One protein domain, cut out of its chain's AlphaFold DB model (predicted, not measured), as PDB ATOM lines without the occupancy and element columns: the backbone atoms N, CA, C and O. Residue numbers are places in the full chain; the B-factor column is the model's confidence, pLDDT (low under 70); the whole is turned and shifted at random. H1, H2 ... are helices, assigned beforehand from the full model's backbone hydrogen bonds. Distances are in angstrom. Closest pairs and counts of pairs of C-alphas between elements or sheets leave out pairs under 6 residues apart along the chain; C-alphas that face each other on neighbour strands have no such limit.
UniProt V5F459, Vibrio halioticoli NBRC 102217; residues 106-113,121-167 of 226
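What this domain is: This is residues 106 to 113 and 121 to 167 of the 226 residues of a protein of Vibrio halioticoli NBRC 102217 (UniProt V5F459). Four short helices make a small body: H1 and H5 lie side by side, H3 packs on H5, and H4 packs on H3. H2 lies off toward one end of the long axis and touches no helix, and residues 125 to 130 stick out there as a free loop. The printed part has 55 residues, with five named helices, H1 to H5 in that order, and no named strand; the class is all helix. It is compact, with a radius of gyration of the C-alphas of 11.3 A, yet elongated, spanning 34 by 20 by 17 A.

How they stand to each other: H1, residues 106 to 113, touches H5, residues 155 to 164; they run the same way at a shallow tilt of 12 degrees, and their closest C-alphas, of Val 113 and Thr 157, are 5.4 A apart. H2, residues 121 to 125, touches no helix. H3, residues 134 to 138, touches H5, the closest C-alphas being those of Ala 134 and Leu 161, 5.5 A apart. H3 also touches H4, residues 144 to 149, at the C-alphas of Ile 138 and Thr 144, the closest, 6.0 A apart. Among the pairs that are apart are H1 and H4, and H4 and H5. In H1, H2, H3, H4 and H5 every O i to N i+4 pair is within hydrogen-bond range.

Where its parts are: H1 begins at C-alpha 106, (103.605, 38.461, 119.028), and is 11.0 A long from first to last C-alpha. H2 is 6.1 A long, H3 6.2 A and H4 8.6 A. H5, the longest helix, is 14.2 A long and ends at C-alpha 164, (96.335, 53.456, 130.823).

The domain as a whole: The two C-alphas farthest apart, those of Pro 106 and Gly 128, are 34.7 A apart. Residues 114 to 120 are not printed; across this cut, C-alphas 113 and 121 are 13.2 A apart. Of the links that are printed whole, H3 to H4 and H4 to H5 are tight, H2 to H3 is short, and none is long. The mean pLDDT of the printed part is 94.3, and no printed residue is under 70.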
ATOM      1  N   PRO A 106     102.566  37.990 118.110       93.19
ATOM      2  CA  PRO A 106     103.605  38.461 119.028       93.19
ATOM      3  C   PRO A 106     104.348  39.714 118.548       93.19
ATOM      4  O   PRO A 106     104.621  40.608 119.354       93.19
ATOM      5  N   GLY A 107     104.684  39.791 117.256       93.25
ATOM      6  CA  GLY A 107     105.311  40.977 116.670       93.25
ATOM      7  C   GLY A 107     104.391  42.193 116.743       93.25
ATOM      8  O   GLY A 107     104.790  43.256 117.224       93.25
ATOM      9  N   TRP A 108     103.130  42.003 116.360       92.62
ATOM     10  CA  TRP A 108     102.128  43.063 116.394       92.62
ATOM     11  C   TRP A 108     101.810  43.550 117.811       92.62
ATOM     12  O   TRP A 108     101.652  44.749 118.023       92.62
ATOM     13  N   ASP A 109     101.757  42.650 118.792       95.38
ATOM     14  CA  ASP A 109     101.481  42.987 120.190       95.38
ATOM     15  C   ASP A 109     102.550  43.933 120.759       95.38
ATOM     16  O   ASP A 109     102.240  44.962 121.362       95.38
ATOM     17  N   LYS A 110     103.827  43.642 120.481       96.44
ATOM     18  CA  LYS A 110     104.949  44.508 120.873       96.44
ATOM     19  C   LYS A 110     104.925  45.851 120.143       96.44
ATOM     20  O   LYS A 110     105.151  46.888 120.767       96.44
ATOM     21  N   GLU A 111     104.655  45.837 118.839       96.31
ATOM     22  CA  GLU A 111     104.579  47.052 118.022       96.31
ATOM     23  C   GLU A 111     103.463  47.984 118.512       96.31
ATOM     24  O   GLU A 111     103.701  49.171 118.732       96.31
ATOM     25  N   ASN A 112     102.273  47.441 118.784       96.25
ATOM     26  CA  ASN A 112     101.143  48.206 119.304       96.25
ATOM     27  C   ASN A 112     101.482  48.894 120.630       96.25
ATOM     28  O   ASN A 112     101.211  50.082 120.791       96.25
ATOM     29  N   VAL A 113     102.101  48.177 121.573       97.31
ATOM     30  CA  VAL A 113     102.515  48.753 122.861       97.31
ATOM     31  C   VAL A 113     103.544  49.866 122.669       97.31
ATOM     32  O   VAL A 113     103.452  50.902 123.334       97.31
ATOM     33  N   LYS A 121     101.747  60.178 125.956       94.75
ATOM     34  CA  LYS A 121     102.090  61.425 126.650       94.75
ATOM     35  C   LYS A 121     101.449  62.633 125.970       94.75
ATOM     36  O   LYS A 121     100.837  63.455 126.652       94.75
ATOM     37  N   ASP A 122     101.530  62.695 124.646       94.94
ATOM     38  CA  ASP A 122     100.978  63.795 123.857       94.94
ATOM     39  C   ASP A 122      99.451  63.805 123.940       94.94
ATOM     40  O   ASP A 122      98.836  64.844 124.194       94.94
ATOM     41  N   LEU A 123      98.829  62.625 123.841       94.62
ATOM     42  CA  LEU A 123      97.388  62.470 124.028       94.62
ATOM     43  C   LEU A 123      96.940  62.890 125.427       94.62
ATOM     44  O   LEU A 123      95.900  63.527 125.554       94.62
ATOM     45  N   PHE A 124      97.704  62.555 126.469       93.25
ATOM     46  CA  PHE A 124      97.376  62.866 127.860       93.25
ATOM     47  C   PHE A 124      97.530  64.356 128.190       93.25
ATOM     48  O   PHE A 124      96.767  64.885 129.004       93.25
ATOM     49  N   GLN A 125      98.488  65.039 127.560       91.38
ATOM     50  CA  GLN A 125      98.785  66.455 127.795       91.38
ATOM     51  C   GLN A 125      97.982  67.414 126.905       91.38
ATOM     52  O   GLN A 125      97.949  68.613 127.186       91.38
ATOM     53  N   ALA A 126      97.311  66.920 125.863       91.25
ATOM     54  CA  ALA A 126      96.561  67.771 124.949       91.25
ATOM     55  C   ALA A 126      95.441  68.569 125.659       91.25
ATOM     56  O   ALA A 126      94.604  68.026 126.392       91.25
ATOM     57  N   LYS A 127      95.406  69.888 125.417       85.69
ATOM     58  CA  LYS A 127      94.382  70.793 125.967       85.69
ATOM     59  C   LYS A 127      93.021  70.449 125.360       85.69
ATOM     60  O   LYS A 127      92.888  70.333 124.148       85.69
ATOM     61  N   GLY A 128      92.002  70.289 126.205       83.19
ATOM     62  CA  GLY A 128      90.651  69.944 125.748       83.19
ATOM     63  C   GLY A 128      90.524  68.532 125.165       83.19
ATOM     64  O   GLY A 128      89.575  68.265 124.431       83.19
ATOM     65  N   ARG A 129      91.468  67.632 125.475       90.56
ATOM     66  CA  ARG A 129      91.433  66.246 125.002       90.56
ATOM     67  C   ARG A 129      90.145  65.526 125.384       90.56
ATOM     68  O   ARG A 129      89.562  65.763 126.444       90.56
ATOM     69  N   GLN A 130      89.772  64.570 124.543       92.06
ATOM     70  CA  GLN A 130      88.745  63.592 124.871       92.06
ATOM     71  C   GLN A 130      89.240  62.556 125.891       92.06
ATOM     72  O   GLN A 130      90.427  62.479 126.223       92.06
ATOM     73  N   ARG A 131      88.307  61.745 126.398       94.94
ATOM     74  CA  ARG A 131      88.603  60.666 127.344       94.94
ATOM     75  C   ARG A 131      89.468  59.601 126.683       94.94
ATOM     76  O   ARG A 131      89.086  59.065 125.641       94.94
ATOM     77  N   LEU A 132      90.557  59.212 127.341       95.88
ATOM     78  CA  LEU A 132      91.428  58.138 126.863       95.88
ATOM     79  C   LEU A 132      90.836  56.773 127.231       95.88
ATOM     80  O   LEU A 132      91.273  56.102 128.160       95.88
ATOM     81  N   THR A 133      89.772  56.379 126.535       96.81
ATOM     82  CA  THR A 133      89.190  55.033 126.672       96.81
ATOM     83  C   THR A 133      90.042  53.998 125.940       96.81
ATOM     84  O   THR A 133      90.732  54.338 124.981       96.81
ATOM     85  N   ALA A 134      89.939  52.719 126.320       96.00
ATOM     86  CA  ALA A 134      90.609  51.639 125.592       96.00
ATOM     87  C   ALA A 134      90.259  51.657 124.091       96.00
ATOM     88  O   ALA A 134      91.143  51.556 123.247       96.00
ATOM     89  N   SER A 135      88.988  51.887 123.743       95.31
ATOM     90  CA  SER A 135      88.555  52.004 122.345       95.31
ATOM     91  C   SER A 135      89.185  53.199 121.628       95.31
ATOM     92  O   SER A 135      89.611  53.056 120.487       95.31
ATOM     93  N   TYR A 136      89.279  54.358 122.287       96.00
ATOM     94  CA  TYR A 136      89.925  55.538 121.708       96.00
ATOM     95  C   TYR A 136      91.424  55.320 121.470       96.00
ATOM     96  O   TYR A 136      91.951  55.716 120.435       96.00
ATOM     97  N   LEU A 137      92.103  54.660 122.409       96.56
ATOM     98  CA  LEU A 137      93.520  54.321 122.296       96.56
ATOM     99  C   LEU A 137      93.755  53.307 121.161       96.56
ATOM    100  O   LEU A 137      94.653  53.504 120.349       96.56
ATOM    101  N   ILE A 138      92.891  52.294 121.018       96.50
ATOM    102  CA  ILE A 138      92.938  51.339 119.893       96.50
ATOM    103  C   ILE A 138      92.726  52.040 118.539       96.50
ATOM    104  O   ILE A 138      93.329  51.643 117.544       96.50
ATOM    105  N   GLN A 139      91.915  53.101 118.476       95.81
ATOM    106  CA  GLN A 139      91.736  53.889 117.245       95.81
ATOM    107  C   GLN A 139      93.012  54.597 116.778       95.81
ATOM    108  O   GLN A 139      93.094  54.950 115.606       95.81
ATOM    109  N   GLN A 140      94.007  54.772 117.652       94.62
ATOM    110  CA  GLN A 140      95.295  55.361 117.281       94.62
ATOM    111  C   GLN A 140      96.274  54.342 116.678       94.62
ATOM    112  O   GLN A 140      97.332  54.722 116.183       94.62
ATOM    113  N   LEU A 141      95.946  53.047 116.728       95.06
ATOM    114  CA  LEU A 141      96.791  51.974 116.213       95.06
ATOM    115  C   LEU A 141      96.529  51.680 114.729       95.06
ATOM    116  O   LEU A 141      95.395  51.818 114.251       95.06
ATOM    117  N   PRO A 142      97.538  51.165 114.000       89.75
ATOM    118  CA  PRO A 142      97.311  50.593 112.684       89.75
ATOM    119  C   PRO A 142      96.368  49.386 112.787       89.75
ATOM    120  O   PRO A 142      96.412  48.606 113.737       89.75
ATOM    121  N   ARG A 143      95.526  49.190 111.766       89.00
ATOM    122  CA  ARG A 143      94.604  48.038 111.671       89.00
ATOM    123  C   ARG A 143      93.651  47.925 112.873       89.00
ATOM    124  O   ARG A 143      93.402  46.826 113.366       89.00
ATOM    125  N   THR A 144      93.057  49.042 113.292       93.44
ATOM    126  CA  THR A 144      92.098  49.164 114.409       93.44
ATOM    127  C   THR A 144      91.085  48.016 114.493       93.44
ATOM    128  O   THR A 144      90.943  47.389 115.540       93.44
ATOM    129  N   ASN A 145      90.419  47.688 113.379       92.31
ATOM    130  CA  ASN A 145      89.413  46.618 113.330       92.31
ATOM    131  C   ASN A 145      89.997  45.252 113.701       92.31
ATOM    132  O   ASN A 145      89.353  44.457 114.384       92.31
ATOM    133  N   SER A 146      91.218  44.979 113.244       92.50
ATOM    134  CA  SER A 146      91.922  43.755 113.586       92.50
ATOM    135  C   SER A 146      92.280  43.764 115.069       92.50
ATOM    136  O   SER A 146      92.020  42.760 115.722       92.50
ATOM    137  N   VAL A 147      92.852  44.861 115.601       93.69
ATOM    138  CA  VAL A 147      93.265  44.942 117.022       93.69
ATOM    139  C   VAL A 147      92.059  44.668 117.909       93.69
ATOM    140  O   VAL A 147      92.110  43.839 118.808       93.69
ATOM    141  N   GLN A 148      90.938  45.330 117.618       94.00
ATOM    142  CA  GLN A 148      89.719  45.204 118.401       94.00
ATOM    143  C   GLN A 148      89.149  43.781 118.363       94.00
ATOM    144  O   GLN A 148      88.671  43.284 119.381       94.00
ATOM    145  N   LYS A 149      89.208  43.114 117.204       93.00
ATOM    146  CA  LYS A 149      88.718  41.740 117.043       93.00
ATOM    147  C   LYS A 149      89.622  40.707 117.718       93.00
ATOM    148  O   LYS A 149      89.118  39.725 118.251       93.00
ATOM    149  N   HIS A 150      90.931  40.933 117.681       92.56
ATOM    150  CA  HIS A 150      91.954  39.992 118.130       92.56
ATOM    151  C   HIS A 150      92.649  40.433 119.421       92.56
ATOM    152  O   HIS A 150      93.755  39.998 119.711       92.56
ATOM    153  N   LEU A 151      92.005  41.268 120.238       94.31
ATOM    154  CA  LEU A 151      92.600  41.760 121.485       94.31
ATOM    155  C   LEU A 151      92.912  40.628 122.481       94.31
ATOM    156  O   LEU A 151      93.798  40.761 123.317       94.31
ATOM    157  N   VAL A 152      92.192  39.504 122.386       94.12
ATOM    158  CA  VAL A 152      92.463  38.289 123.174       94.12
ATOM    159  C   VAL A 152      93.824  37.680 122.818       94.12
ATOM    160  O   VAL A 152      94.499  37.161 123.700       94.12
ATOM    161  N   ASP A 153      94.241  37.809 121.557       93.31
ATOM    162  CA  ASP A 153      95.514  37.311 121.032       93.31
ATOM    163  C   ASP A 153      96.678  38.301 121.290       93.31
ATOM    164  O   ASP A 153      97.823  38.014 120.945       93.31
ATOM    165  N   LEU A 154      96.394  39.464 121.901       95.69
ATOM    166  CA  LEU A 154      97.322  40.578 122.147       95.69
ATOM    167  C   LEU A 154      97.407  40.920 123.653       95.69
ATOM    168  O   LEU A 154      96.900  41.964 124.092       95.69
ATOM    169  N   PRO A 155      97.985  40.032 124.485       96.50
ATOM    170  CA  PRO A 155      97.988  40.191 125.937       96.50
ATOM    171  C   PRO A 155      98.729  41.444 126.419       96.50
ATOM    172  O   PRO A 155      98.264  42.077 127.370       96.50
ATOM    173  N   LEU A 156      99.837  41.839 125.779       97.50
ATOM    174  CA  LEU A 156     100.606  43.017 126.192       97.50
ATOM    175  C   LEU A 156      99.831  44.302 125.896       97.50
ATOM    176  O   LEU A 156      99.729  45.176 126.755       97.50
ATOM    177  N   THR A 157      99.233  44.393 124.708       96.94
ATOM    178  CA  THR A 157      98.379  45.514 124.306       96.94
ATOM    179  C   THR A 157      97.188  45.626 125.248       96.94
ATOM    180  O   THR A 157      96.892  46.713 125.740       96.94
ATOM    181  N   LYS A 158      96.524  44.505 125.553       97.12
ATOM    182  CA  LYS A 158      95.398  44.481 126.491       97.12
ATOM    183  C   LYS A 158      95.808  44.984 127.876       97.12
ATOM    184  O   LYS A 158      95.173  45.898 128.392       97.12
ATOM    185  N   GLN A 159      96.886  44.444 128.444       97.56
ATOM    186  CA  GLN A 159      97.388  44.875 129.750       97.56
ATOM    187  C   GLN A 159      97.742  46.365 129.752       97.56
ATOM    188  O   GLN A 159      97.421  47.083 130.699       97.56
ATOM    189  N   TRP A 160      98.382  46.848 128.687       97.81
ATOM    190  CA  TRP A 160      98.720  48.258 128.557       97.81
ATOM    191  C   TRP A 160      97.462  49.134 128.567       97.81
ATOM    192  O   TRP A 160      97.416  50.127 129.293       97.81
ATOM    193  N   LEU A 161      96.419  48.749 127.824       96.94
ATOM    194  CA  LEU A 161      95.143  49.470 127.788       96.94
ATOM    195  C   LEU A 161      94.429  49.453 129.143       96.94
ATOM    196  O   LEU A 161      93.881  50.477 129.543       96.94
ATOM    197  N   ASP A 162      94.454  48.336 129.867       95.75
ATOM    198  CA  ASP A 162      93.826  48.232 131.189       95.75
ATOM    199  C   ASP A 162      94.490  49.178 132.206       95.75
ATOM    200  O   ASP A 162      93.805  49.787 133.026       95.75
ATOM    201  N   VAL A 163      95.810  49.368 132.110       95.81
ATOM    202  CA  VAL A 163      96.570  50.280 132.983       95.81
ATOM    203  C   VAL A 163      96.373  51.753 132.607       95.81
ATOM    204  O   VAL A 163      96.298  52.607 133.490       95.81
ATOM    205  N   HIS A 164      96.303  52.070 131.311       95.50
ATOM    206  CA  HIS A 164      96.335  53.456 130.823       95.50
ATOM    207  C   HIS A 164      94.961  54.017 130.437       95.50
ATOM    208  O   HIS A 164      94.834  55.217 130.186       95.50
ATOM    209  N   SER A 165      93.922  53.181 130.371       95.31
ATOM    210  CA  SER A 165      92.578  53.654 130.059       95.31
ATOM    211  C   SER A 165      91.939  54.370 131.247       95.31
ATOM    212  O   SER A 165      91.993  53.948 132.402       95.31
ATOM    213  N   GLU A 166      91.295  55.495 130.961       93.94
ATOM    214  CA  GLU A 166      90.680  56.322 131.989       93.94
ATOM    215  C   GLU A 166      89.263  55.849 132.307       93.94
ATOM    216  O   GLU A 166      88.430  55.638 131.414       93.94
ATOM    217  N   THR A 167      88.933  55.784 133.597       93.75
ATOM    218  CA  THR A 167      87.546  55.661 134.057       93.75
ATOM    219  C   THR A 167      86.763  56.945 133.769       93.75
ATOM    220  O   THR A 167      87.335  58.012 133.523       93.75
TER     221      THR A 167